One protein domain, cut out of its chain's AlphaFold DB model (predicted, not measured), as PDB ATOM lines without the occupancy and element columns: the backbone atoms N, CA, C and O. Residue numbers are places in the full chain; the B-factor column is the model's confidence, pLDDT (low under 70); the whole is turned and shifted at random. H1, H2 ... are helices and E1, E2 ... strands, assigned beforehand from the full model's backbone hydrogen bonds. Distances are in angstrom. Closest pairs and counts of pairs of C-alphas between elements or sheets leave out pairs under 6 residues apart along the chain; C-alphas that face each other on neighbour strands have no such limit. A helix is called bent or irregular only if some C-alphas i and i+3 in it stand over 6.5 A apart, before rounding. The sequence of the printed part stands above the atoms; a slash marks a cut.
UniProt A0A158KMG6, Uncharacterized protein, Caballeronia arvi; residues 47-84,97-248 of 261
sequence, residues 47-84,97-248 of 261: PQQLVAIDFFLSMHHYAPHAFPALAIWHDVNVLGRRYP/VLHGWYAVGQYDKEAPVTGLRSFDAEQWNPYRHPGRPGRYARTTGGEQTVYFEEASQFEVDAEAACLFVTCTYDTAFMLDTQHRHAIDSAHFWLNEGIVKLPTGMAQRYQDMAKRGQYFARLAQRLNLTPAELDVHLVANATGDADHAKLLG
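AT A GLANCE: This is residues 47 to 84 and 97 to 248 of the 261 residues of an uncharacterized protein of Caballeronia arvi (UniProt A0A158KMG6). A cluster of short, mostly crossed helices is built round H1, with H2, H4 and H6 packed on it and a small sheet of two strands, E1 and E2, at one edge. The long helix H7 runs past one side of this cluster, and beyond it H8 and H9 make an arm that reaches away from the cluster. The printed part has 190 residues, with nine named helices and two named strands in the order H1 H2 H3 E1 H4 H5 H6 E2 H7 H8 H9; the sheet is parallel and the class is mostly helix. The whole is compact, with a radius of gyration of the C-alphas of 18.2 A and spans of 53 by 46 by 29 A.

HOW THE PARTS SIT: Start at the sheet, where E1, residues 149 to 151, and E2, residues 195 to 198, are parallel neighbours at 54 degrees; N 151 and O 197 are 2.9 A apart, within hydrogen-bond range. Between them in the chain come H4, residues 158 to 168, H5, residues 171 to 177, and H6, residues 183 to 191, a strand-helix-strand unit: two parallel neighbour strands with helices between. Residues 155 to 156 pair antiparallel with residues 195 to 196 of E2. Look next at the hub, H1, residues 47 to 58. With residues 54 to 58 alone it touches H6, at a steep tilt of 49 degrees, opposite ways; the closest C-alphas are those of Ser 58 and Ile 183, 4.8 A. With residues 47 to 51 alone it touches H4, about perpendicular at 80 degrees; the closest C-alphas are those of Gln 48 and Ala 158, 5.1 A. H1 and H2, residues 68 to 77, form a helical hairpin; the closest C-alphas are those of Asp 54 and Ala 69, 4.9 A. H2 and H5 only just touch, with 3 pairs of C-alphas within 8 A, the closest those of Ala 71 and Met 174, 6.2 A. H3, residues 119 to 128, is close to H6 but not clearly touching; C-alphas 121 and 191, the closest, are 7.4 A apart. H7, residues 202 to 222, is near H1, and close to H8, residues 226 to 235, but not clearly touching; the closest C-alphas are those of Ala 219 and Leu 229, 6.0 A. H9, residues 240 to 246, touches no helix. Every O i to N i+4 pair is within hydrogen-bond range in H1, H2 and H4 to H9; H3 has 4 of 6.

IN THESE COORDINATES: Find C-alpha 47, where H1 begins, at (-13.261, -25.012, -8.638); H1 is 16.2 A long. H7 runs 30.2 A from C-alpha 202 at (2.499, -12.330, 2.847), and H9 ends at C-alpha 246 at (11.636, -18.732, 28.711). H3 is irregular: C-alphas 123 and 126 are 7.2 A apart.

THE WHOLE: The two C-alphas farthest apart are those of Gly 80 and Gly 248, 56.3 A. Residues 85 to 96 are not printed, and C-alphas 84 and 97 stand 30.7 A apart across the cut. The link from H3 to E1 is long, with 20 residues. Only residue 248 has a pLDDT under 70.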
ATOM      1  N   PRO A  47     -14.706 -24.909  -8.401       95.69
ATOM      2  CA  PRO A  47     -13.261 -25.012  -8.638       95.69
ATOM      3  C   PRO A  47     -12.443 -23.930  -7.920       95.69
ATOM      4  O   PRO A  47     -11.380 -24.208  -7.370       95.69
ATOM      5  N   GLN A  48     -12.972 -22.705  -7.852       96.81
ATOM      6  CA  GLN A  48     -12.345 -21.594  -7.136       96.81
ATOM      7  C   GLN A  48     -12.228 -21.884  -5.629       96.81
ATOM      8  O   GLN A  48     -11.160 -21.717  -5.035       96.81
ATOM      9  N   GLN A  49     -13.311 -22.365  -5.008       96.81
ATOM     10  CA  GLN A  49     -13.305 -22.762  -3.598       96.81
ATOM     11  C   GLN A  49     -12.387 -23.961  -3.358       96.81
ATOM     12  O   GLN A  49     -11.711 -24.017  -2.333       96.81
ATOM     13  N   LEU A  50     -12.332 -24.903  -4.300       97.12
ATOM     14  CA  LEU A  50     -11.466 -26.071  -4.212       97.12
ATOM     15  C   LEU A  50      -9.987 -25.672  -4.158       97.12
ATOM     16  O   LEU A  50      -9.277 -26.144  -3.273       97.12
ATOM     17  N   VAL A  51      -9.544 -24.773  -5.043       98.00
ATOM     18  CA  VAL A  51      -8.169 -24.244  -5.041       98.00
ATOM     19  C   VAL A  51      -7.876 -23.463  -3.760       98.00
ATOM     20  O   VAL A  51      -6.812 -23.640  -3.168       98.00
ATOM     21  N   ALA A  52      -8.823 -22.658  -3.268       97.25
ATOM     22  CA  ALA A  52      -8.661 -21.972  -1.986       97.25
ATOM     23  C   ALA A  52      -8.462 -22.968  -0.828       97.25
ATOM     24  O   ALA A  52      -7.537 -22.818  -0.027       97.25
ATOM     25  N   ILE A  53      -9.301 -24.008  -0.751       96.69
ATOM     26  CA  ILE A  53      -9.191 -25.065   0.264       96.69
ATOM     27  C   ILE A  53      -7.845 -25.785   0.141       96.69
ATOM     28  O   ILE A  53      -7.186 -26.012   1.155       96.69
ATOM     29  N   ASP A  54      -7.428 -26.116  -1.080       97.19
ATOM     30  CA  ASP A  54      -6.149 -26.766  -1.354       97.19
ATOM     31  C   ASP A  54      -4.967 -25.933  -0.853       97.19
ATOM     32  O   ASP A  54      -4.137 -26.423  -0.084       97.19
ATOM     33  N   PHE A  55      -4.955 -24.643  -1.201       97.06
ATOM     34  CA  PHE A  55      -3.944 -23.691  -0.766       97.06
ATOM     35  C   PHE A  55      -3.826 -23.653   0.760       97.06
ATOM     36  O   PHE A  55      -2.723 -23.778   1.292       97.06
ATOM     37  N   PHE A  56      -4.937 -23.561   1.494       95.69
ATOM     38  CA  PHE A  56      -4.873 -23.572   2.956       95.69
ATOM     39  C   PHE A  56      -4.388 -24.911   3.513       95.69
ATOM     40  O   PHE A  56      -3.503 -24.918   4.369       95.69
ATOM     41  N   LEU A  57      -4.906 -26.038   3.016       94.56
ATOM     42  CA  LEU A  57      -4.487 -27.367   3.474       94.56
ATOM     43  C   LEU A  57      -2.990 -27.608   3.252       94.56
ATOM     44  O   LEU A  57      -2.335 -28.176   4.124       94.56
ATOM     45  N   SER A  58      -2.441 -27.128   2.138       94.25
ATOM     46  CA  SER A  58      -1.032 -27.297   1.770       94.25
ATOM     47  C   SER A  58      -0.031 -26.675   2.756       94.25
ATOM     48  O   SER A  58       1.112 -27.122   2.851       94.25
ATOM     49  N   MET A  59      -0.460 -25.667   3.521       92.88
ATOM     50  CA  MET A  59       0.356 -24.995   4.538       92.88
ATOM     51  C   MET A  59       0.268 -25.664   5.918       92.88
ATOM     52  O   MET A  59       0.934 -25.221   6.854       92.88
ATOM     53  N   HIS A  60      -0.545 -26.711   6.076       88.81
ATOM     54  CA  HIS A  60      -0.714 -27.444   7.330       88.81
ATOM     55  C   HIS A  60      -0.039 -28.820   7.275       88.81
ATOM     56  O   HIS A  60      -0.005 -29.479   6.241       88.81
ATOM     57  N   HIS A  61       0.476 -29.289   8.416       83.38
ATOM     58  CA  HIS A  61       1.283 -30.516   8.480       83.38
ATOM     59  C   HIS A  61       0.489 -31.811   8.300       83.38
ATOM     60  O   HIS A  61       1.077 -32.841   7.995       83.38
ATOM     61  N   TYR A  62      -0.834 -31.776   8.485       82.88
ATOM     62  CA  TYR A  62      -1.695 -32.950   8.315       82.88
ATOM     63  C   TYR A  62      -2.032 -33.254   6.847       82.88
ATOM     64  O   TYR A  62      -2.672 -34.270   6.571       82.88
ATOM     65  N   ALA A  63      -1.642 -32.393   5.901       89.12
ATOM     66  CA  ALA A  63      -1.806 -32.683   4.485       89.12
ATOM     67  C   ALA A  63      -0.775 -33.744   4.043       89.12
ATOM     68  O   ALA A  63       0.425 -33.529   4.212       89.12
ATOM     69  N   PRO A  64      -1.217 -34.890   3.490       85.81
ATOM     70  CA  PRO A  64      -0.326 -36.021   3.223       85.81
ATOM     71  C   PRO A  64       0.588 -35.817   2.006       85.81
ATOM     72  O   PRO A  64       1.689 -36.356   1.982       85.81
ATOM     73  N   HIS A  65       0.137 -35.063   1.005       93.69
ATOM     74  CA  HIS A  65       0.819 -34.871  -0.274       93.69
ATOM     75  C   HIS A  65       0.412 -33.527  -0.899       93.69
ATOM     76  O   HIS A  65      -0.476 -32.844  -0.377       93.69
ATOM     77  N   ALA A  66       1.040 -33.139  -2.012       95.50
ATOM     78  CA  ALA A  66       0.654 -31.945  -2.768       95.50
ATOM     79  C   ALA A  66      -0.749 -32.098  -3.379       95.50
ATOM     80  O   ALA A  66      -1.130 -33.189  -3.797       95.50
ATOM     81  N   PHE A  67      -1.506 -31.005  -3.467       96.62
ATOM     82  CA  PHE A  67      -2.863 -30.977  -4.025       96.62
ATOM     83  C   PHE A  67      -3.882 -31.886  -3.295       96.62
ATOM     84  O   PHE A  67      -4.626 -32.645  -3.934       96.62
ATOM     85  N   PRO A  68      -3.934 -31.868  -1.946       94.81
ATOM     86  CA  PRO A  68      -4.792 -32.767  -1.174       94.81
ATOM     87  C   PRO A  68      -6.291 -32.598  -1.468       94.81
ATOM     88  O   PRO A  68      -7.038 -33.582  -1.442       94.81
ATOM     89  N   ALA A  69      -6.757 -31.378  -1.747       96.25
ATOM     90  CA  ALA A  69      -8.162 -31.128  -2.051       96.25
ATOM     91  C   ALA A  69      -8.513 -31.594  -3.467       96.25
ATOM     92  O   ALA A  69      -9.557 -32.220  -3.665       96.25
ATOM     93  N   LEU A  70      -7.628 -31.358  -4.439       96.50
ATOM     94  CA  LEU A  70      -7.852 -31.788  -5.819       96.50
ATOM     95  C   LEU A  70      -7.802 -33.308  -5.956       96.50
ATOM     96  O   LEU A  70      -8.599 -33.862  -6.705       96.50
ATOM     97  N   ALA A  71      -6.955 -34.006  -5.195       95.62
ATOM     98  CA  ALA A  71      -6.985 -35.469  -5.156       95.62
ATOM     99  C   ALA A  71      -8.347 -36.003  -4.674       95.62
ATOM    100  O   ALA A  71      -8.892 -36.932  -5.265       95.62
ATOM    101  N   ILE A  72      -8.944 -35.373  -3.653       95.38
ATOM    102  CA  ILE A  72     -10.299 -35.712  -3.189       95.38
ATOM    103  C   ILE A  72     -11.341 -35.444  -4.278       95.38
ATOM    104  O   ILE A  72     -12.235 -36.264  -4.490       95.38
ATOM    105  N   TRP A  73     -11.248 -34.297  -4.950       96.12
ATOM    106  CA  TRP A  73     -12.162 -33.963  -6.035       96.12
ATOM    107  C   TRP A  73     -12.026 -34.955  -7.196       96.12
ATOM    108  O   TRP A  73     -13.040 -35.454  -7.673       96.12
ATOM    109  N   HIS A  74     -10.805 -35.314  -7.593       95.94
ATOM    110  CA  HIS A  74     -10.527 -36.279  -8.658       95.94
ATOM    111  C   HIS A  74     -11.061 -37.677  -8.310       95.94
ATOM    112  O   HIS A  74     -11.719 -38.318  -9.130       95.94
ATOM    113  N   ASP A  75     -10.858 -38.137  -7.073       95.25
ATOM    114  CA  ASP A  75     -11.411 -39.402  -6.575       95.25
ATOM    115  C   ASP A  75     -12.930 -39.498  -6.786       95.25
ATOM    116  O   ASP A  75     -13.442 -40.544  -7.188       95.25
ATOM    117  N   VAL A  76     -13.657 -38.410  -6.530       95.62
ATOM    118  CA  VAL A  76     -15.120 -38.386  -6.643       95.62
ATOM    119  C   VAL A  76     -15.584 -38.164  -8.083       95.62
ATOM    120  O   VAL A  76     -16.449 -38.889  -8.574       95.62
ATOM    121  N   ASN A  77     -15.026 -37.158  -8.755       93.56
ATOM    122  CA  ASN A  77     -15.530 -36.658 -10.033       93.56
ATOM    123  C   ASN A  77     -14.972 -37.411 -11.242       93.56
ATOM    124  O   ASN A  77     -15.659 -37.503 -12.251       93.56
ATOM    125  N   VAL A  78     -13.761 -37.965 -11.136       94.06
ATOM    126  CA  VAL A  78     -13.100 -38.698 -12.227       94.06
ATOM    127  C   VAL A  78     -13.138 -40.201 -11.972       94.06
ATOM    128  O   VAL A  78     -13.524 -40.966 -12.849       94.06
ATOM    129  N   LEU A  79     -12.794 -40.645 -10.756       94.69
ATOM    130  CA  LEU A  79     -12.769 -42.078 -10.418       94.69
ATOM    131  C   LEU A  79     -14.114 -42.622  -9.910       94.69
ATOM    132  O   LEU A  79     -14.220 -43.815  -9.622       94.69
ATOM    133  N   GLY A  80     -15.134 -41.773  -9.764       93.88
ATOM    134  CA  GLY A  80     -16.482 -42.194  -9.377       93.88
ATOM    135  C   GLY A  80     -16.625 -42.657  -7.922       93.88
ATOM    136  O   GLY A  80     -17.633 -43.271  -7.571       93.88
ATOM    137  N   ARG A  81     -15.654 -42.381  -7.040       94.25
ATOM    138  CA  ARG A  81     -15.774 -42.733  -5.615       94.25
ATOM    139  C   ARG A  81     -16.898 -41.920  -4.971       94.25
ATOM    140  O   ARG A  81     -17.130 -40.758  -5.304       94.25
ATOM    141  N   ARG A  82     -17.604 -42.522  -4.017       91.81
ATOM    142  CA  ARG A  82     -18.659 -41.864  -3.234       91.81
ATOM    143  C   ARG A  82     -18.414 -42.140  -1.757       91.81
ATOM    144  O   ARG A  82     -18.214 -43.289  -1.366       91.81
ATOM    145  N   TYR A  83     -18.409 -41.091  -0.940       90.50
ATOM    146  CA  TYR A  83     -18.178 -41.206   0.498       90.50
ATOM    147  C   TYR A  83     -19.496 -41.019   1.256       90.50
ATOM    148  O   TYR A  83     -20.052 -39.920   1.220       90.50
ATOM    149  N   PRO A  84     -20.001 -42.048   1.962       84.44
ATOM    150  CA  PRO A  84     -21.241 -41.921   2.712       84.44
ATOM    151  C   PRO A  84     -21.070 -40.963   3.892       84.44
ATOM    152  O   PRO A  84     -19.998 -40.858   4.499       84.44
ATOM    153  N   VAL A  97      -8.715 -29.873  26.599       86.88
ATOM    154  CA  VAL A  97      -7.562 -29.984  27.496       86.88
ATOM    155  C   VAL A  97      -6.375 -29.257  26.867       86.88
ATOM    156  O   VAL A  97      -5.959 -29.570  25.753       86.88
ATOM    157  N   LEU A  98      -5.825 -28.277  27.582       86.75
ATOM    158  CA  LEU A  98      -4.573 -27.629  27.202       86.75
ATOM    159  C   LEU A  98      -3.406 -28.496  27.679       86.75
ATOM    160  O   LEU A  98      -3.268 -28.761  28.870       86.75
ATOM    161  N   HIS A  99      -2.568 -28.932  26.742       88.19
ATOM    162  CA  HIS A  99      -1.452 -29.839  27.019       88.19
ATOM    163  C   HIS A  99      -0.111 -29.126  27.267       88.19
ATOM    164  O   HIS A  99       0.908 -29.791  27.396       88.19
ATOM    165  N   GLY A 100      -0.105 -27.792  27.363       90.62
ATOM    166  CA  GLY A 100       1.096 -26.980  27.585       90.62
ATOM    167  C   GLY A 100       1.729 -26.448  26.295       90.62
ATOM    168  O   GLY A 100       1.075 -26.351  25.255       90.62
ATOM    169  N   TRP A 101       3.008 -26.077  26.379       91.44
ATOM    170  CA  TRP A 101       3.760 -25.401  25.317       91.44
ATOM    171  C   TRP A 101       4.848 -26.299  24.734       91.44
ATOM    172  O   TRP A 101       5.614 -26.902  25.477       91.44
ATOM    173  N   TYR A 102       4.978 -26.331  23.407       92.19
ATOM    174  CA  TYR A 102       6.060 -27.046  22.727       92.19
ATOM    175  C   TYR A 102       7.067 -26.056  22.129       92.19
ATOM    176  O   TYR A 102       6.698 -25.131  21.401       92.19
ATOM    177  N   ALA A 103       8.350 -26.228  22.444       90.50
ATOM    178  CA  ALA A 103       9.391 -25.277  22.068       90.50
ATOM    179  C   ALA A 103       9.851 -25.471  20.612       90.50
ATOM    180  O   ALA A 103      10.530 -26.449  20.304       90.50
ATOM    181  N   VAL A 104       9.552 -24.499  19.745       89.81
ATOM    182  CA  VAL A 104       9.849 -24.555  18.296       89.81
ATOM    183  C   VAL A 104      10.912 -23.559  17.812       89.81
ATOM    184  O   VAL A 104      11.321 -23.622  16.656       89.81
ATOM    185  N   GLY A 105      11.383 -22.642  18.667       87.94
ATOM    186  CA  GLY A 105      12.275 -21.552  18.242       87.94
ATOM    187  C   GLY A 105      11.589 -20.633  17.225       87.94
ATOM    188  O   GLY A 105      10.407 -20.327  17.376       87.94
ATOM    189  N   GLN A 106      12.293 -20.252  16.158       86.44
ATOM    190  CA  GLN A 106      11.705 -19.569  14.994       86.44
ATOM    191  C   GLN A 106      11.228 -20.574  13.930       86.44
ATOM    192  O   GLN A 106      11.307 -20.315  12.728       86.44
ATOM    193  N   TYR A 107      10.741 -21.738  14.381       88.38
ATOM    194  CA  TYR A 107      10.512 -22.940  13.573       88.38
ATOM    195  C   TYR A 107      11.802 -23.546  12.995       88.38
ATOM    196  O   TYR A 107      11.806 -24.129  11.917       88.38
ATOM    197  N   ASP A 108      12.910 -23.426  13.719       87.38
ATOM    198  CA  ASP A 108      14.248 -23.828  13.273       87.38
ATOM    199  C   ASP A 108      14.995 -24.741  14.255       87.38
ATOM    200  O   ASP A 108      16.061 -25.257  13.923       87.38
ATOM    201  N   LYS A 109      14.424 -24.997  15.438       88.12
ATOM    202  CA  LYS A 109      15.105 -25.695  16.536       88.12
ATOM    203  C   LYS A 109      15.551 -27.119  16.180       88.12
ATOM    204  O   LYS A 109      16.722 -27.457  16.325       88.12
ATOM    205  N   GLU A 110      14.618 -27.967  15.748       89.12
ATOM    206  CA  GLU A 110      14.887 -29.394  15.484       89.12
ATOM    207  C   GLU A 110      14.673 -29.781  14.021       89.12
ATOM    208  O   GLU A 110      15.301 -30.711  13.510       89.12
ATOM    209  N   ALA A 111      13.804 -29.058  13.326       89.81
ATOM    210  CA  ALA A 111      13.432 -29.333  11.952       89.81
ATOM    211  C   ALA A 111      13.406 -28.016  11.163       89.81
ATOM    212  O   ALA A 111      12.337 -27.430  11.022       89.81
ATOM    213  N   PRO A 112      14.563 -27.524  10.675       88.94
ATOM    214  CA  PRO A 112      14.643 -26.256   9.955       88.94
ATOM    215  C   PRO A 112      13.667 -26.203   8.786       88.94
ATOM    216  O   PRO A 112      13.482 -27.206   8.096       88.94
ATOM    217  N   VAL A 113      13.074 -25.036   8.543       92.56
ATOM    218  CA  VAL A 113      12.027 -24.820   7.531       92.56
ATOM    219  C   VAL A 113      12.370 -23.667   6.596       92.56
ATOM    220  O   VAL A 113      13.173 -22.797   6.926       92.56
ATOM    221  N   THR A 114      11.735 -23.645   5.427       92.44
ATOM    222  CA  THR A 114      11.917 -22.587   4.417       92.44
ATOM    223  C   THR A 114      10.615 -21.849   4.086       92.44
ATOM    224  O   THR A 114      10.637 -20.846   3.372       92.44
ATOM    225  N   GLY A 115       9.480 -22.310   4.617       94.00
ATOM    226  CA  GLY A 115       8.161 -21.730   4.383       94.00
ATOM    227  C   GLY A 115       7.770 -21.772   2.905       94.00
ATOM    228  O   GLY A 115       7.951 -22.775   2.212       94.00
ATOM    229  N   LEU A 116       7.260 -20.656   2.399       95.88
ATOM    230  CA  LEU A 116       6.836 -20.473   1.013       95.88
ATOM    231  C   LEU A 116       7.999 -20.321   0.024       95.88
ATOM    232  O   LEU A 116       7.754 -20.110  -1.160       95.88
ATOM    233  N   ARG A 117       9.261 -20.403   0.457       95.62
ATOM    234  CA  ARG A 117      10.401 -20.367  -0.465       95.62
ATOM    235  C   ARG A 117      10.489 -21.658  -1.280       95.62
ATOM    236  O   ARG A 117      10.510 -22.745  -0.705       95.62
ATOM    237  N   SER A 118      10.625 -21.520  -2.598       94.94
ATOM    238  CA  SER A 118      10.820 -22.629  -3.535       94.94
ATOM    239  C   SER A 118      12.072 -22.396  -4.377       94.94
ATOM    240  O   SER A 118      12.134 -21.448  -5.162       94.94
ATOM    241  N   PHE A 119      13.076 -23.259  -4.212       94.25
ATOM    242  CA  PHE A 119      14.338 -23.164  -4.954       94.25
ATOM    243  C   PHE A 119      14.154 -23.477  -6.440       94.25
ATOM    244  O   PHE A 119      14.726 -22.791  -7.286       94.25
ATOM    245  N   ASP A 120      13.302 -24.453  -6.757       92.56
ATOM    246  CA  ASP A 120      13.002 -24.825  -8.139       92.56
ATOM    247  C   ASP A 120      12.302 -23.677  -8.872       92.56
ATOM    248  O   ASP A 120      12.682 -23.329  -9.993       92.56
ATOM    249  N   ALA A 121      11.327 -23.025  -8.228       92.88
ATOM    250  CA  ALA A 121      10.684 -21.848  -8.802       92.88
ATOM    251  C   ALA A 121      11.699 -20.711  -9.003       92.88
ATOM    252  O   ALA A 121      11.763 -20.132 -10.085       92.88
ATOM    253  N   GLU A 122      12.557 -20.432  -8.015       93.81
ATOM    254  CA  GLU A 122      13.622 -19.423  -8.143       93.81
ATOM    255  C   GLU A 122      14.553 -19.684  -9.336       93.81
ATOM    256  O   GLU A 122      14.963 -18.734 -10.013       93.81
ATOM    257  N   GLN A 123      14.883 -20.951  -9.595       94.81
ATOM    258  CA  GLN A 123      15.758 -21.359 -10.691       94.81
ATOM    259  C   GLN A 123      15.075 -21.241 -12.059       94.81
ATOM    260  O   GLN A 123      15.697 -20.772 -13.015       94.81
ATOM    261  N   TRP A 124      13.811 -21.661 -12.163       94.31
ATOM    262  CA  TRP A 124      13.120 -21.809 -13.447       94.31
ATOM    263  C   TRP A 124      12.240 -20.623 -13.847       94.31
ATOM    264  O   TRP A 124      11.957 -20.456 -15.035       94.31
ATOM    265  N   ASN A 125      11.838 -19.773 -12.901       94.56
ATOM    266  CA  ASN A 125      10.975 -18.620 -13.169       94.56
ATOM    267  C   ASN A 125      11.497 -17.673 -14.263       94.56
ATOM    268  O   ASN A 125      10.676 -17.255 -15.074       94.56
ATOM    269  N   PRO A 126      12.808 -17.376 -14.384       93.06
ATOM    270  CA  PRO A 126      13.308 -16.554 -15.489       93.06
ATOM    271  C   PRO A 126      13.004 -17.120 -16.885       93.06
ATOM    272  O   PRO A 126      12.870 -16.357 -17.836       93.06
ATOM    273  N   TYR A 127      12.887 -18.446 -17.009       93.25
ATOM    274  CA  TYR A 127      12.610 -19.125 -18.278       93.25
ATOM    275  C   TYR A 127      11.114 -19.353 -18.498       93.25
ATOM    276  O   TYR A 127      10.628 -19.213 -19.616       93.25
ATOM    277  N   ARG A 128      10.383 -19.713 -17.437       92.00
ATOM    278  CA  ARG A 128       8.943 -20.016 -17.508       92.00
ATOM    279  C   ARG A 128       8.072 -18.763 -17.523       92.00
ATOM    280  O   ARG A 128       7.010 -18.778 -18.131       92.00
ATOM    281  N   HIS A 129       8.535 -17.691 -16.884       93.19
ATOM    282  CA  HIS A 129       7.782 -16.459 -16.667       93.19
ATOM    283  C   HIS A 129       8.632 -15.213 -16.986       93.19
ATOM    284  O   HIS A 129       8.873 -14.384 -16.104       93.19
ATOM    285  N   PRO A 130       9.094 -15.045 -18.243       88.75
ATOM    286  CA  PRO A 130      10.053 -13.998 -18.613       88.75
ATOM    287  C   PRO A 130       9.509 -12.568 -18.458       88.75
ATOM    288  O   PRO A 130      10.288 -11.625 -18.364       88.75
ATOM    289  N   GLY A 131       8.184 -12.390 -18.424       88.25
ATOM    290  CA  GLY A 131       7.537 -11.085 -18.248       88.25
ATOM    291  C   GLY A 131       7.439 -10.599 -16.798       88.25
ATOM    292  O   GLY A 131       6.927  -9.507 -16.567       88.25
ATOM    293  N   ARG A 132       7.883 -11.391 -15.812       90.25
ATOM    294  CA  ARG A 132       7.754 -11.038 -14.392       90.25
ATOM    295  C   ARG A 132       8.880 -10.126 -13.910       90.25
ATOM    296  O   ARG A 132      10.019 -10.271 -14.347       90.25
ATOM    297  N   PRO A 133       8.602  -9.245 -12.932       86.88
ATOM    298  CA  PRO A 133       9.607  -8.332 -12.391       86.88
ATOM    299  C   PRO A 133      10.722  -9.049 -11.615       86.88
ATOM    300  O   PRO A 133      11.796  -8.486 -11.415       86.88
ATOM    301  N   GLY A 134      10.496 -10.285 -11.162       88.62
ATOM    302  CA  GLY A 134      11.486 -11.039 -10.409       88.62
ATOM    303  C   GLY A 134      11.216 -12.536 -10.393       88.62
ATOM    304  O   GLY A 134      10.128 -13.005 -10.715       88.62
ATOM    305  N   ARG A 135      12.238 -13.292  -9.983       92.56
ATOM    306  CA  ARG A 135      12.176 -14.757  -9.842       92.56
ATOM    307  C   ARG A 135      11.534 -15.225  -8.529       92.56
ATOM    308  O   ARG A 135      11.137 -16.378  -8.429       92.56
ATOM    309  N   TYR A 136      11.474 -14.347  -7.531       94.00
ATOM    310  CA  TYR A 136      10.919 -14.577  -6.198       94.00
ATOM    311  C   TYR A 136      10.225 -13.305  -5.712       94.00
ATOM    312  O   TYR A 136      10.482 -12.220  -6.242       94.00
ATOM    313  N   ALA A 137       9.415 -13.431  -4.665       93.69
ATOM    314  CA  ALA A 137       8.880 -12.296  -3.922       93.69
ATOM    315  C   ALA A 137       9.547 -12.192  -2.541       93.69
ATOM    316  O   ALA A 137      10.248 -13.106  -2.091       93.69
ATOM    317  N   ARG A 138       9.380 -11.041  -1.886       93.31
ATOM    318  CA  ARG A 138       9.810 -10.838  -0.500       93.31
ATOM    319  C   ARG A 138       8.623 -10.447   0.356       93.31
ATOM    320  O   ARG A 138       7.815  -9.619  -0.055       93.31
ATOM    321  N   THR A 139       8.541 -11.023   1.546       92.12
ATOM    322  CA  THR A 139       7.552 -10.617   2.543       92.12
ATOM    323  C   THR A 139       7.912  -9.261   3.148       92.12
ATOM    324  O   THR A 139       9.035  -8.768   3.017       92.12
ATOM    325  N   THR A 140       6.975  -8.679   3.896       88.00
ATOM    326  CA  THR A 140       7.215  -7.483   4.719       88.00
ATOM    327  C   THR A 140       8.301  -7.696   5.781       88.00
ATOM    328  O   THR A 140       8.982  -6.741   6.142       88.00
ATOM    329  N   GLY A 141       8.517  -8.937   6.235       84.44
ATOM    330  CA  GLY A 141       9.623  -9.324   7.119       84.44
ATOM    331  C   GLY A 141      10.976  -9.500   6.414       84.44
ATOM    332  O   GLY A 141      11.963  -9.827   7.066       84.44
ATOM    333  N   GLY A 142      11.044  -9.298   5.094       89.00
ATOM    334  CA  GLY A 142      12.270  -9.422   4.299       89.00
ATOM    335  C   GLY A 142      12.623 -10.853   3.885       89.00
ATOM    336  O   GLY A 142      13.654 -11.065   3.240       89.00
ATOM    337  N   GLU A 143      11.776 -11.831   4.207       91.81
ATOM    338  CA  GLU A 143      11.994 -13.226   3.839       91.81
ATOM    339  C   GLU A 143      11.706 -13.467   2.361       91.81
ATOM    340  O   GLU A 143      10.773 -12.906   1.793       91.81
ATOM    341  N   GLN A 144      12.506 -14.330   1.736       94.38
ATOM    342  CA  GLN A 144      12.279 -14.752   0.358       94.38
ATOM    343  C   GLN A 144      11.217 -15.843   0.304       94.38
ATOM    344  O   GLN A 144      11.303 -16.833   1.030       94.38
ATOM    345  N   THR A 145      10.264 -15.686  -0.603       95.12
ATOM    346  CA  THR A 145       9.218 -16.667  -0.896       95.12
ATOM    347  C   THR A 145       9.177 -16.941  -2.390       95.12
ATOM    348  O   THR A 145       9.786 -16.229  -3.188       95.12
ATOM    349  N   VAL A 146       8.400 -17.938  -2.799       95.69
ATOM    350  CA  VAL A 146       7.969 -18.065  -4.189       95.69
ATOM    351  C   VAL A 146       7.365 -16.746  -4.687       95.69
ATOM    352  O   VAL A 146       6.872 -15.940  -3.891       95.69
ATOM    353  N   TYR A 147       7.452 -16.501  -5.993       95.62
ATOM    354  CA  TYR A 147       6.767 -15.365  -6.597       95.62
ATOM    355  C   TYR A 147       5.261 -15.473  -6.327       95.62
ATOM    356  O   TYR A 147       4.697 -16.560  -6.411       95.62
ATOM    357  N   PHE A 148       4.630 -14.350  -6.004       94.88
ATOM    358  CA  PHE A 148       3.185 -14.234  -5.869       94.88
ATOM    359  C   PHE A 148       2.752 -12.848  -6.336       94.88
ATOM    360  O   PHE A 148       3.551 -11.907  -6.351       94.88
ATOM    361  N   GLU A 149       1.481 -12.728  -6.693       94.06
ATOM    362  CA  GLU A 149       0.840 -11.444  -6.955       94.06
ATOM    363  C   GLU A 149       0.031 -11.007  -5.733       94.06
ATOM    364  O   GLU A 149      -0.527 -11.835  -5.004       94.06
ATOM    365  N   GLU A 150      -0.016  -9.698  -5.500       94.00
ATOM    366  CA  GLU A 150      -0.835  -9.110  -4.445       94.00
ATOM    367  C   GLU A 150      -2.167  -8.610  -5.001       94.00
ATOM    368  O   GLU A 150      -2.247  -8.072  -6.106       94.00
ATOM    369  N   ALA A 151      -3.209  -8.754  -4.193       95.62
ATOM    370  CA  ALA A 151      -4.530  -8.193  -4.421       95.62
ATOM    371  C   ALA A 151      -5.006  -7.447  -3.160       95.62
ATOM    372  O   ALA A 151      -4.341  -7.436  -2.116       95.62
ATOM    373  N   SER A 152      -6.160  -6.783  -3.244       94.75
ATOM    374  CA  SER A 152      -6.760  -6.093  -2.090       94.75
ATOM    375  C   SER A 152      -7.268  -7.075  -1.028       94.75
ATOM    376  O   SER A 152      -7.299  -6.751   0.158       94.75
ATOM    377  N   GLN A 153      -7.648  -8.281  -1.449       95.00
ATOM    378  CA  GLN A 153      -8.123  -9.376  -0.610       95.00
ATOM    379  C   GLN A 153      -7.501 -10.694  -1.080       95.00
ATOM    380  O   GLN A 153      -6.803 -10.736  -2.086       95.00
ATOM    381  N   PHE A 154      -7.737 -11.771  -0.330       96.50
ATOM    382  CA  PHE A 154      -7.365 -13.105  -0.785       96.50
ATOM    383  C   PHE A 154      -8.246 -13.462  -1.978       96.50
ATOM    384  O   PHE A 154      -9.472 -13.490  -1.851       96.50
ATOM    385  N   GLU A 155      -7.621 -13.720  -3.118       97.25
ATOM    386  CA  GLU A 155      -8.318 -13.947  -4.376       97.25
ATOM    387  C   GLU A 155      -7.781 -15.203  -5.052       97.25
ATOM    388  O   GLU A 155      -6.581 -15.482  -5.038       97.25
ATOM    389  N   VAL A 156      -8.698 -15.959  -5.646       97.88
ATOM    390  CA  VAL A 156      -8.382 -17.083  -6.520       97.88
ATOM    391  C   VAL A 156      -8.946 -16.761  -7.893       97.88
ATOM    392  O   VAL A 156     -10.144 -16.487  -8.001       97.88
ATOM    393  N   ASP A 157      -8.108 -16.811  -8.923       97.81
ATOM    394  CA  ASP A 157      -8.537 -16.631 -10.307       97.81
ATOM    395  C   ASP A 157      -9.495 -17.767 -10.694       97.81
ATOM    396  O   ASP A 157      -9.111 -18.937 -10.753       97.81
ATOM    397  N   ALA A 158     -10.770 -17.431 -10.902       96.50
ATOM    398  CA  ALA A 158     -11.818 -18.417 -11.136       96.50
ATOM    399  C   ALA A 158     -11.657 -19.145 -12.480       96.50
ATOM    400  O   ALA A 158     -11.952 -20.339 -12.560       96.50
ATOM    401  N   GLU A 159     -11.179 -18.451 -13.516       97.31
ATOM    402  CA  GLU A 159     -10.979 -19.031 -14.844       97.31
ATOM    403  C   GLU A 159      -9.783 -19.983 -14.820       97.31
ATOM    404  O   GLU A 159      -9.912 -21.150 -15.202       97.31
ATOM    405  N   ALA A 160      -8.650 -19.529 -14.276       97.19
ATOM    406  CA  ALA A 160      -7.454 -20.355 -14.159       97.19
ATOM    407  C   ALA A 160      -7.676 -21.557 -13.226       97.19
ATOM    408  O   ALA A 160      -7.227 -22.665 -13.530       97.19
ATOM    409  N   ALA A 161      -8.415 -21.379 -12.124       97.31
ATOM    410  CA  ALA A 161      -8.792 -22.476 -11.234       97.31
ATOM    411  C   ALA A 161      -9.677 -23.508 -11.943       97.31
ATOM    412  O   ALA A 161      -9.426 -24.708 -11.832       97.31
ATOM    413  N   CYS A 162     -10.689 -23.062 -12.695       96.56
ATOM    414  CA  CYS A 162     -11.557 -23.955 -13.459       96.56
ATOM    415  C   CYS A 162     -10.764 -24.738 -14.511       96.56
ATOM    416  O   CYS A 162     -10.841 -25.969 -14.543       96.56
ATOM    417  N   LEU A 163      -9.944 -24.045 -15.310       97.19
ATOM    418  CA  LEU A 163      -9.090 -24.655 -16.328       97.19
ATOM    419  C   LEU A 163      -8.140 -25.691 -15.720       97.19
ATOM    420  O   LEU A 163      -7.999 -26.800 -16.238       97.19
ATOM    421  N   PHE A 164      -7.494 -25.356 -14.604       97.19
ATOM    422  CA  PHE A 164      -6.559 -26.272 -13.972       97.19
ATOM    423  C   PHE A 164      -7.269 -27.515 -13.423       97.19
ATOM    424  O   PHE A 164      -6.879 -28.633 -13.754       97.19
ATOM    425  N   VAL A 165      -8.335 -27.333 -12.635       95.94
ATOM    426  CA  VAL A 165      -9.066 -28.435 -11.986       95.94
ATOM    427  C   VAL A 165      -9.707 -29.371 -13.011       95.94
ATOM    428  O   VAL A 165      -9.667 -30.585 -12.828       95.94
ATOM    429  N   THR A 166     -10.293 -28.828 -14.080       93.25
ATOM    430  CA  THR A 166     -11.087 -29.624 -15.031       93.25
ATOM    431  C   THR A 166     -10.297 -30.129 -16.234       93.25
ATOM    432  O   THR A 166     -10.655 -31.168 -16.785       93.25
ATOM    433  N   CYS A 167      -9.235 -29.433 -16.649       93.88
ATOM    434  CA  CYS A 167      -8.506 -29.766 -17.878       93.88
ATOM    435  C   CYS A 167      -7.039 -30.148 -17.658       93.88
ATOM    436  O   CYS A 167      -6.482 -30.850 -18.497       93.88
ATOM    437  N   THR A 168      -6.395 -29.683 -16.582       94.88
ATOM    438  CA  THR A 168      -4.949 -29.904 -16.368       94.88
ATOM    439  C   THR A 168      -4.672 -30.995 -15.338       94.88
ATOM    440  O   THR A 168      -3.740 -31.779 -15.499       94.88
ATOM    441  N   TYR A 169      -5.477 -31.059 -14.277       95.31
ATOM    442  CA  TYR A 169      -5.306 -32.005 -13.180       95.31
ATOM    443  C   TYR A 169      -5.897 -33.380 -13.527       95.31
ATOM    444  O   TYR A 169      -6.966 -33.767 -13.053       95.31
ATOM    445  N   ASP A 170      -5.205 -34.116 -14.395       94.38
ATOM    446  CA  ASP A 170      -5.587 -35.468 -14.795       94.38
ATOM    447  C   ASP A 170      -5.083 -36.548 -13.813       94.38
ATOM    448  O   ASP A 170      -4.452 -36.275 -12.786       94.38
ATOM    449  N   THR A 171      -5.366 -37.817 -14.123       94.50
ATOM    450  CA  THR A 171      -4.947 -38.944 -13.277       94.50
ATOM    451  C   THR A 171      -3.426 -39.097 -13.215       94.50
ATOM    452  O   THR A 171      -2.908 -39.509 -12.179       94.50
ATOM    453  N   ALA A 172      -2.696 -38.761 -14.284       95.31
ATOM    454  CA  ALA A 172      -1.238 -38.856 -14.292       95.31
ATOM    455  C   ALA A 172      -0.620 -37.798 -13.369       95.31
ATOM    456  O   ALA A 172       0.221 -38.129 -12.530       95.31
ATOM    457  N   PHE A 173      -1.100 -36.557 -13.458       94.62
ATOM    458  CA  PHE A 173      -0.711 -35.469 -12.569       94.62
ATOM    459  C   PHE A 173      -1.051 -35.804 -11.113       94.62
ATOM    460  O   PHE A 173      -0.204 -35.663 -10.233       94.62
ATOM    461  N   MET A 174      -2.258 -36.317 -10.856       94.25
ATOM    462  CA  MET A 174      -2.693 -36.715  -9.515       94.25
ATOM    463  C   MET A 174      -1.783 -37.784  -8.895       94.25
ATOM    464  O   MET A 174      -1.478 -37.699  -7.707       94.25
ATOM    465  N   LEU A 175      -1.340 -38.778  -9.673       94.25
ATOM    466  CA  LEU A 175      -0.438 -39.831  -9.192       94.25
ATOM    467  C   LEU A 175       0.979 -39.307  -8.918       94.25
ATOM    468  O   LEU A 175       1.605 -39.714  -7.937       94.25
ATOM    469  N   ASP A 176       1.476 -38.396  -9.755       94.31
ATOM    470  CA  ASP A 176       2.783 -37.763  -9.559       94.31
ATOM    471  C   ASP A 176       2.816 -36.924  -8.271       94.31
ATOM    472  O   ASP A 176       3.762 -37.006  -7.482       94.31
ATOM    473  N   THR A 177       1.741 -36.182  -7.987       94.31
ATOM    474  CA  THR A 177       1.665 -35.304  -6.811       94.31
ATOM    475  C   THR A 177       1.557 -36.043  -5.478       94.31
ATOM    476  O   THR A 177       1.891 -35.448  -4.453       94.31
ATOM    477  N   GLN A 178       1.192 -37.334  -5.463       91.38
ATOM    478  CA  GLN A 178       1.121 -38.146  -4.233       91.38
ATOM    479  C   GLN A 178       2.464 -38.277  -3.505       91.38
ATOM    480  O   GLN A 178       2.493 -38.490  -2.295       91.38
ATOM    481  N   HIS A 179       3.576 -38.157  -4.232       90.06
ATOM    482  CA  HIS A 179       4.928 -38.307  -3.683       90.06
ATOM    483  C   HIS A 179       5.568 -36.962  -3.313       90.06
ATOM    484  O   HIS A 179       6.680 -36.926  -2.784       90.06
ATOM    485  N   ARG A 180       4.885 -35.854  -3.615       92.69
ATOM    486  CA  ARG A 180       5.366 -34.489  -3.397       92.69
ATOM    487  C   ARG A 180       4.947 -33.974  -2.027       92.69
ATOM    488  O   ARG A 180       3.950 -34.420  -1.454       92.69
ATOM    489  N   HIS A 181       5.686 -33.003  -1.503       92.12
ATOM    490  CA  HIS A 181       5.347 -32.415  -0.214       92.12
ATOM    491  C   HIS A 181       4.100 -31.542  -0.338       92.12
ATOM    492  O   HIS A 181       3.911 -30.855  -1.336       92.12
ATOM    493  N   ALA A 182       3.262 -31.513   0.704       93.06
ATOM    494  CA  ALA A 182       2.027 -30.731   0.694       93.06
ATOM    495  C   ALA A 182       2.245 -29.273   0.264       93.06
ATOM    496  O   ALA A 182       1.513 -28.774  -0.591       93.06
ATOM    497  N   ILE A 183       3.307 -28.635   0.770       95.19
ATOM    498  CA  ILE A 183       3.632 -27.236   0.472       95.19
ATOM    499  C   ILE A 183       3.846 -26.952  -1.021       95.19
ATOM    500  O   ILE A 183       3.621 -25.824  -1.459       95.19
ATOM    501  N   ASP A 184       4.217 -27.955  -1.817       95.25
ATOM    502  CA  ASP A 184       4.499 -27.774  -3.243       95.25
ATOM    503  C   ASP A 184       3.254 -27.280  -3.995       95.25
ATOM    504  O   ASP A 184       3.370 -26.545  -4.975       95.25
ATOM    505  N   SER A 185       2.052 -27.603  -3.497       95.81
ATOM    506  CA  SER A 185       0.808 -27.039  -4.034       95.81
ATOM    507  C   SER A 185       0.646 -25.547  -3.721       95.81
ATOM    508  O   SER A 185       0.372 -24.781  -4.639       95.81
ATOM    509  N   ALA A 186       0.925 -25.079  -2.496       96.81
ATOM    510  CA  ALA A 186       0.976 -23.638  -2.205       96.81
ATOM    511  C   ALA A 186       2.008 -22.910  -3.069       96.81
ATOM    512  O   ALA A 186       1.729 -21.818  -3.567       96.81
ATOM    513  N   HIS A 187       3.190 -23.507  -3.259       96.88
ATOM    514  CA  HIS A 187       4.200 -22.940  -4.151       96.88
ATOM    515  C   HIS A 187       3.663 -22.819  -5.571       96.88
ATOM    516  O   HIS A 187       3.786 -21.751  -6.160       96.88
ATOM    517  N   PHE A 188       3.031 -23.867  -6.098       96.69
ATOM    518  CA  PHE A 188       2.435 -23.861  -7.430       96.69
ATOM    519  C   PHE A 188       1.351 -22.786  -7.578       96.69
ATOM    520  O   PHE A 188       1.423 -21.975  -8.497       96.69
ATOM    521  N   TRP A 189       0.387 -22.729  -6.656       97.62
ATOM    522  CA  TRP A 189      -0.738 -21.796  -6.737       97.62
ATOM    523  C   TRP A 189      -0.312 -20.331  -6.753       97.62
ATOM    524  O   TRP A 189      -0.827 -19.544  -7.547       97.62
ATOM    525  N   LEU A 190       0.650 -19.982  -5.898       96.94
ATOM    526  CA  LEU A 190       1.227 -18.642  -5.849       96.94
ATOM    527  C   LEU A 190       2.079 -18.367  -7.087       96.94
ATOM    528  O   LEU A 190       1.946 -17.318  -7.717       96.94
ATOM    529  N   ASN A 191       2.925 -19.330  -7.469       96.12
ATOM    530  CA  ASN A 191       3.847 -19.146  -8.577       96.12
ATOM    531  C   ASN A 191       3.143 -19.049  -9.921       96.12
ATOM    532  O   ASN A 191       3.670 -18.396 -10.804       96.12
ATOM    533  N   GLU A 192       2.005 -19.696 -10.131       95.12
ATOM    534  CA  GLU A 192       1.254 -19.574 -11.386       95.12
ATOM    535  C   GLU A 192       0.272 -18.388 -11.364       95.12
ATOM    536  O   GLU A 192      -0.377 -18.121 -12.366       95.12
ATOM    537  N   GLY A 193       0.190 -17.636 -10.257       94.88
ATOM    538  CA  GLY A 193      -0.699 -16.473 -10.125       94.88
ATOM    539  C   GLY A 193      -2.180 -16.832  -9.969       94.88
ATOM    540  O   GLY A 193      -3.031 -15.947  -9.991       94.88
ATOM    541  N   ILE A 194      -2.488 -18.120  -9.780       97.44
ATOM    542  CA  ILE A 194      -3.853 -18.624  -9.575       97.44
ATOM    543  C   ILE A 194      -4.380 -18.163  -8.211       97.44
ATOM    544  O   ILE A 194      -5.563 -17.863  -8.075       97.44
ATOM    545  N   VAL A 195      -3.503 -18.083  -7.206       98.00
ATOM    546  CA  VAL A 195      -3.807 -17.525  -5.883       98.00
ATOM    547  C   VAL A 195      -3.037 -16.225  -5.690       98.00
ATOM    548  O   VAL A 195      -1.818 -16.182  -5.869       98.00
ATOM    549  N   LYS A 196      -3.749 -15.183  -5.258       97.06
ATOM    550  CA  LYS A 196      -3.197 -13.862  -4.950       97.06
ATOM    551  C   LYS A 196      -3.369 -13.559  -3.472       97.06
ATOM    552  O   LYS A 196      -4.422 -13.811  -2.877       97.06
ATOM    553  N   LEU A 197      -2.312 -13.034  -2.864       96.25
ATOM    554  CA  LEU A 197      -2.306 -12.738  -1.435       96.25
ATOM    555  C   LEU A 197      -2.798 -11.309  -1.175       96.25
ATOM    556  O   LEU A 197      -2.495 -10.409  -1.958       96.25
ATOM    557  N   PRO A 198      -3.503 -11.056  -0.059       96.06
ATOM    558  CA  PRO A 198      -3.805  -9.694   0.348       96.06
ATOM    559  C   PRO A 198      -2.518  -8.893   0.572       96.06
ATOM    560  O   PRO A 198      -1.570  -9.383   1.199       96.06
ATOM    561  N   THR A 199      -2.526  -7.641   0.123       94.38
ATOM    562  CA  THR A 199      -1.395  -6.713   0.259       94.38
ATOM    563  C   THR A 199      -0.908  -6.648   1.709       94.38
ATOM    564  O   THR A 199      -1.688  -6.408   2.637       94.38
ATOM    565  N   GLY A 200       0.389  -6.886   1.922       91.50
ATOM    566  CA  GLY A 200       1.016  -6.821   3.250       91.50
ATOM    567  C   GLY A 200       0.744  -8.017   4.175       91.50
ATOM    568  O   GLY A 200       1.253  -8.042   5.298       91.50
ATOM    569  N   MET A 201      -0.003  -9.033   3.727       93.00
ATOM    570  CA  MET A 201      -0.286 -10.243   4.517       93.00
ATOM    571  C   MET A 201       0.665 -11.407   4.225       93.00
ATOM    572  O   MET A 201       0.605 -12.420   4.921       93.00
ATOM    573  N   ALA A 202       1.579 -11.270   3.261       93.56
ATOM    574  CA  ALA A 202       2.499 -12.330   2.847       93.56
ATOM    575  C   ALA A 202       3.302 -12.950   4.009       93.56
ATOM    576  O   ALA A 202       3.475 -14.167   4.049       93.56
ATOM    577  N   GLN A 203       3.724 -12.149   5.000       94.62
ATOM    578  CA  GLN A 203       4.433 -12.675   6.176       94.62
ATOM    579  C   GLN A 203       3.566 -13.647   6.992       94.62
ATOM    580  O   GLN A 203       4.067 -14.665   7.452       94.62
ATOM    581  N   ARG A 204       2.255 -13.402   7.117       93.81
ATOM    582  CA  ARG A 204       1.367 -14.308   7.866       93.81
ATOM    583  C   ARG A 204       1.287 -15.683   7.209       93.81
ATOM    584  O   ARG A 204       1.331 -16.696   7.899       93.81
ATOM    585  N   TYR A 205       1.202 -15.723   5.879       95.19
ATOM    586  CA  TYR A 205       1.198 -16.980   5.127       95.19
ATOM    587  C   TYR A 205       2.559 -17.682   5.182       95.19
ATOM    588  O   TYR A 205       2.610 -18.905   5.295       95.19
ATOM    589  N   GLN A 206       3.656 -16.919   5.186       95.19
ATOM    590  CA  GLN A 206       4.999 -17.451   5.416       95.19
ATOM    591  C   GLN A 206       5.102 -18.135   6.786       95.19
ATOM    592  O   GLN A 206       5.541 -19.282   6.861       95.19
ATOM    593  N   ASP A 207       4.634 -17.489   7.855       93.56
ATOM    594  CA  ASP A 207       4.653 -18.053   9.210       93.56
ATOM    595  C   ASP A 207       3.760 -19.303   9.316       93.56
ATOM    596  O   ASP A 207       4.144 -20.305   9.927       93.56
ATOM    597  N   MET A 208       2.590 -19.291   8.663       94.19
ATOM    598  CA  MET A 208       1.716 -20.466   8.560       94.19
ATOM    599  C   MET A 208       2.422 -21.640   7.872       94.19
ATOM    600  O   MET A 208       2.411 -22.749   8.412       94.19
ATOM    601  N   ALA A 209       3.065 -21.392   6.729       95.31
ATOM    602  CA  ALA A 209       3.804 -22.400   5.978       95.31
ATOM    603  C   ALA A 209       4.992 -22.958   6.774       95.31
ATOM    604  O   ALA A 209       5.196 -24.172   6.806       95.31
ATOM    605  N   LYS A 210       5.751 -22.095   7.460       94.94
ATOM    606  CA  LYS A 210       6.845 -22.508   8.353       94.94
ATOM    607  C   LYS A 210       6.352 -23.435   9.454       94.94
ATOM    608  O   LYS A 210       6.928 -24.500   9.660       94.94
ATOM    609  N   ARG A 211       5.253 -23.071  10.116       93.56
ATOM    610  CA  ARG A 211       4.650 -23.892  11.170       93.56
ATOM    611  C   ARG A 211       4.251 -25.275  10.658       93.56
ATOM    612  O   ARG A 211       4.583 -26.270  11.297       93.56
ATOM    613  N   GLY A 212       3.561 -25.351   9.519       92.94
ATOM    614  CA  GLY A 212       3.176 -26.634   8.924       92.94
ATOM    615  C   GLY A 212       4.383 -27.480   8.520       92.94
ATOM    616  O   GLY A 212       4.457 -28.663   8.846       92.94
ATOM    617  N   GLN A 213       5.380 -26.867   7.882       93.94
ATOM    618  CA  GLN A 213       6.612 -27.565   7.515       93.94
ATOM    619  C   GLN A 213       7.377 -28.091   8.727       93.94
ATOM    620  O   GLN A 213       7.920 -29.190   8.652       93.94
ATOM    621  N   TYR A 214       7.417 -27.337   9.829       95.12
ATOM    622  CA  TYR A 214       8.172 -27.717  11.020       95.12
ATOM    623  C   TYR A 214       7.653 -29.033  11.584       95.12
ATOM    624  O   TYR A 214       8.420 -29.977  11.750       95.12
ATOM    625  N   PHE A 215       6.340 -29.131  11.806       94.12
ATOM    626  CA  PHE A 215       5.736 -30.343  12.357       94.12
ATOM    627  C   PHE A 215       5.781 -31.521  11.380       94.12
ATOM    628  O   PHE A 215       6.032 -32.645  11.809       94.12
ATOM    629  N   ALA A 216       5.630 -31.278  10.075       91.88
ATOM    630  CA  ALA A 216       5.781 -32.329   9.070       91.88
ATOM    631  C   ALA A 216       7.217 -32.894   9.044       91.88
ATOM    632  O   ALA A 216       7.413 -34.109   9.071       91.88
ATOM    633  N   ARG A 217       8.233 -32.021   9.052       92.88
ATOM    634  CA  ARG A 217       9.649 -32.423   9.073       92.88
ATOM    635  C   ARG A 217      10.053 -33.043  10.408       92.88
ATOM    636  O   ARG A 217      10.857 -33.969  10.415       92.88
ATOM    637  N   LEU A 218       9.494 -32.574  11.522       94.44
ATOM    638  CA  LEU A 218       9.708 -33.167  12.840       94.44
ATOM    639  C   LEU A 218       9.169 -34.602  12.887       94.44
ATOM    640  O   LEU A 218       9.896 -35.504  13.298       94.44
ATOM    641  N   ALA A 219       7.945 -34.827  12.400       92.94
ATOM    642  CA  ALA A 219       7.368 -36.165  12.294       92.94
ATOM    643  C   ALA A 219       8.233 -37.091  11.429       92.94
ATOM    644  O   ALA A 219       8.533 -38.207  11.838       92.94
ATOM    645  N   GLN A 220       8.709 -36.606  10.276       91.25
ATOM    646  CA  GLN A 220       9.620 -37.364   9.411       91.25
ATOM    647  C   GLN A 220      10.953 -37.678  10.101       91.25
ATOM    648  O   GLN A 220      11.416 -38.814  10.062       91.25
ATOM    649  N   ARG A 221      11.561 -36.689  10.766       93.81
ATOM    650  CA  ARG A 221      12.839 -36.836  11.475       93.81
ATOM    651  C   ARG A 221      12.754 -37.855  12.609       93.81
ATOM    652  O   ARG A 221      13.695 -38.619  12.807       93.81
ATOM    653  N   LEU A 222      11.654 -37.841  13.357       94.19
ATOM    654  CA  LEU A 222      11.405 -38.756  14.469       94.19
ATOM    655  C   LEU A 222      10.766 -40.080  14.021       94.19
ATOM    656  O   LEU A 222      10.581 -40.967  14.850       94.19
ATOM    657  N   ASN A 223      10.455 -40.218  12.727       94.50
ATOM    658  CA  ASN A 223       9.756 -41.358  12.139       94.50
ATOM    659  C   ASN A 223       8.437 -41.687  12.867       94.50
ATOM    660  O   ASN A 223       8.192 -42.831  13.250       94.50
ATOM    661  N   LEU A 224       7.610 -40.660  13.079       93.69
ATOM    662  CA  LEU A 224       6.324 -40.754  13.770       93.69
ATOM    663  C   LEU A 224       5.161 -40.632  12.786       93.69
ATOM    664  O   LEU A 224       5.172 -39.803  11.872       93.69
ATOM    665  N   THR A 225       4.112 -41.413  13.020       90.75
ATOM    666  CA  THR A 225       2.799 -41.185  12.409       90.75
ATOM    667  C   THR A 225       2.146 -39.913  12.973       90.75
ATOM    668  O   THR A 225       2.541 -39.437  14.041       90.75
ATOM    669  N   PRO A 226       1.104 -39.352  12.323       87.12
ATOM    670  CA  PRO A 226       0.418 -38.167  12.842       87.12
ATOM    671  C   PRO A 226      -0.109 -38.323  14.277       87.12
ATOM    672  O   PRO A 226       0.021 -37.404  15.076       87.12
ATOM    673  N   ALA A 227      -0.645 -39.497  14.628       90.19
ATOM    674  CA  ALA A 227      -1.141 -39.759  15.980       90.19
ATOM    675  C   ALA A 227      -0.002 -39.866  17.011       90.19
ATOM    676  O   ALA A 227      -0.133 -39.399  18.140       90.19
ATOM    677  N   GLU A 228       1.129 -40.458  16.627       94.38
ATOM    678  CA  GLU A 228       2.307 -40.552  17.497       94.38
ATOM    679  C   GLU A 228       2.997 -39.199  17.678       94.38
ATOM    680  O   GLU A 228       3.525 -38.929  18.756       94.38
ATOM    681  N   LEU A 229       2.960 -38.329  16.660       93.38
ATOM    682  CA  LEU A 229       3.416 -36.949  16.786       93.38
ATOM    683  C   LEU A 229       2.616 -36.223  17.869       93.38
ATOM    684  O   LEU A 229       3.224 -35.611  18.739       93.38
ATOM    685  N   ASP A 230       1.286 -36.322  17.859       92.06
ATOM    686  CA  ASP A 230       0.448 -35.662  18.868       92.06
ATOM    687  C   ASP A 230       0.818 -36.133  20.290       92.06
ATOM    688  O   ASP A 230       1.025 -35.313  21.185       92.06
ATOM    689  N   VAL A 231       1.011 -37.445  20.489       94.25
ATOM    690  CA  VAL A 231       1.475 -38.009  21.772       94.25
ATOM    691  C   VAL A 231       2.861 -37.482  22.149       94.25
ATOM    692  O   VAL A 231       3.090 -37.114  23.303       94.25
ATOM    693  N   HIS A 232       3.785 -37.411  21.190       94.44
ATOM    694  CA  HIS A 232       5.128 -36.880  21.408       94.44
ATOM    695  C   HIS A 232       5.102 -35.404  21.822       94.44
ATOM    696  O   HIS A 232       5.813 -35.023  22.754       94.44
ATOM    697  N   LEU A 233       4.281 -34.579  21.167       93.44
ATOM    698  CA  LEU A 233       4.145 -33.157  21.481       93.44
ATOM    699  C   LEU A 233       3.615 -32.952  22.902       93.44
ATOM    700  O   LEU A 233       4.160 -32.126  23.630       93.44
ATOM    701  N   VAL A 234       2.616 -33.736  23.316       93.31
ATOM    702  CA  VAL A 234       2.069 -33.694  24.683       93.31
ATOM    703  C   VAL A 234       3.103 -34.156  25.711       93.31
ATOM    704  O   VAL A 234       3.275 -33.509  26.740       93.31
ATOM    705  N   ALA A 235       3.828 -35.244  25.438       93.94
ATOM    706  CA  ALA A 235       4.825 -35.789  26.363       93.94
ATOM    707  C   ALA A 235       6.034 -34.860  26.579       93.94
ATOM    708  O   ALA A 235       6.672 -34.918  27.628       93.94
ATOM    709  N   ASN A 236       6.348 -34.012  25.595       93.25
ATOM    710  CA  ASN A 236       7.476 -33.077  25.626       93.25
ATOM    711  C   ASN A 236       7.034 -31.615  25.810       93.25
ATOM    712  O   ASN A 236       7.830 -30.696  25.602       93.25
ATOM    713  N   ALA A 237       5.773 -31.385  26.175       92.75
ATOM    714  CA  ALA A 237       5.271 -30.053  26.453       92.75
ATOM    715  C   ALA A 237       5.759 -29.547  27.820       92.75
ATOM    716  O   ALA A 237       5.823 -30.282  28.805       92.75
ATOM    717  N   THR A 238       6.076 -28.259  27.887       91.81
ATOM    718  CA  THR A 238       6.398 -27.548  29.128       91.81
ATOM    719  C   THR A 238       5.158 -26.865  29.694       91.81
ATOM    720  O   THR A 238       4.316 -26.375  28.937       91.81
ATOM    721  N   GLY A 239       5.060 -26.779  31.022       89.56
ATOM    722  CA  GLY A 239       3.985 -26.046  31.692       89.56
ATOM    723  C   GLY A 239       4.113 -24.524  31.557       89.56
ATOM    724  O   GLY A 239       5.178 -24.000  31.226       89.56
ATOM    725  N   ASP A 240       3.033 -23.806  31.873       87.50
ATOM    726  CA  ASP A 240       2.948 -22.342  31.736       87.50
ATOM    727  C   ASP A 240       4.052 -21.597  32.499       87.50
ATOM    728  O   ASP A 240       4.618 -20.631  31.992       87.50
ATOM    729  N   ALA A 241       4.404 -22.067  33.699       86.06
ATOM    730  CA  ALA A 241       5.433 -21.442  34.525       86.06
ATOM    731  C   ALA A 241       6.826 -21.489  33.874       86.06
ATOM    732  O   ALA A 241       7.595 -20.536  33.988       86.06
ATOM    733  N   ASP A 242       7.160 -22.583  33.187       86.06
ATOM    734  CA  ASP A 242       8.452 -22.719  32.514       86.06
ATOM    735  C   ASP A 242       8.460 -21.980  31.175       86.06
ATOM    736  O   ASP A 242       9.465 -21.361  30.822       86.06
ATOM    737  N   HIS A 243       7.322 -21.946  30.480       86.06
ATOM    738  CA  HIS A 243       7.158 -21.110  29.298       86.06
ATOM    739  C   HIS A 243       7.324 -19.614  29.618       86.06
ATOM    740  O   HIS A 243       8.066 -18.916  28.924       86.06
ATOM    741  N   ALA A 244       6.719 -19.128  30.709       85.50
ATOM    742  CA  ALA A 244       6.841 -17.736  31.142       85.50
ATOM    743  C   ALA A 244       8.298 -17.341  31.449       85.50
ATOM    744  O   ALA A 244       8.749 -16.273  31.030       85.50
ATOM    745  N   LYS A 245       9.066 -18.230  32.099       84.69
ATOM    746  CA  LYS A 245      10.511 -18.027  32.328       84.69
ATOM    747  C   LYS A 245      11.289 -17.912  31.015       84.69
ATOM    748  O   LYS A 245      12.180 -17.074  30.916       84.69
ATOM    749  N   LEU A 246      10.963 -18.739  30.017       81.44
ATOM    750  CA  LEU A 246      11.636 -18.732  28.711       81.44
ATOM    751  C   LEU A 246      11.368 -17.455  27.908       81.44
ATOM    752  O   LEU A 246      12.259 -16.989  27.203       81.44
ATOM    753  N   LEU A 247      10.170 -16.881  28.023       80.00
ATOM    754  CA  LEU A 247       9.838 -15.603  27.387       80.00
ATOM    755  C   LEU A 247      10.474 -14.394  28.094       80.00
ATOM    756  O   LEU A 247      10.358 -13.278  27.593       80.00
ATOM    757  N   GLY A 248      11.118 -14.594  29.250       69.12
ATOM    758  CA  GLY A 248      11.575 -13.495  30.099       69.12
ATOM    759  C   GLY A 248      10.414 -12.624  30.584       69.12
ATOM    760  O   GLY A 248      10.612 -11.441  30.844       69.12
TER     761      GLY A 248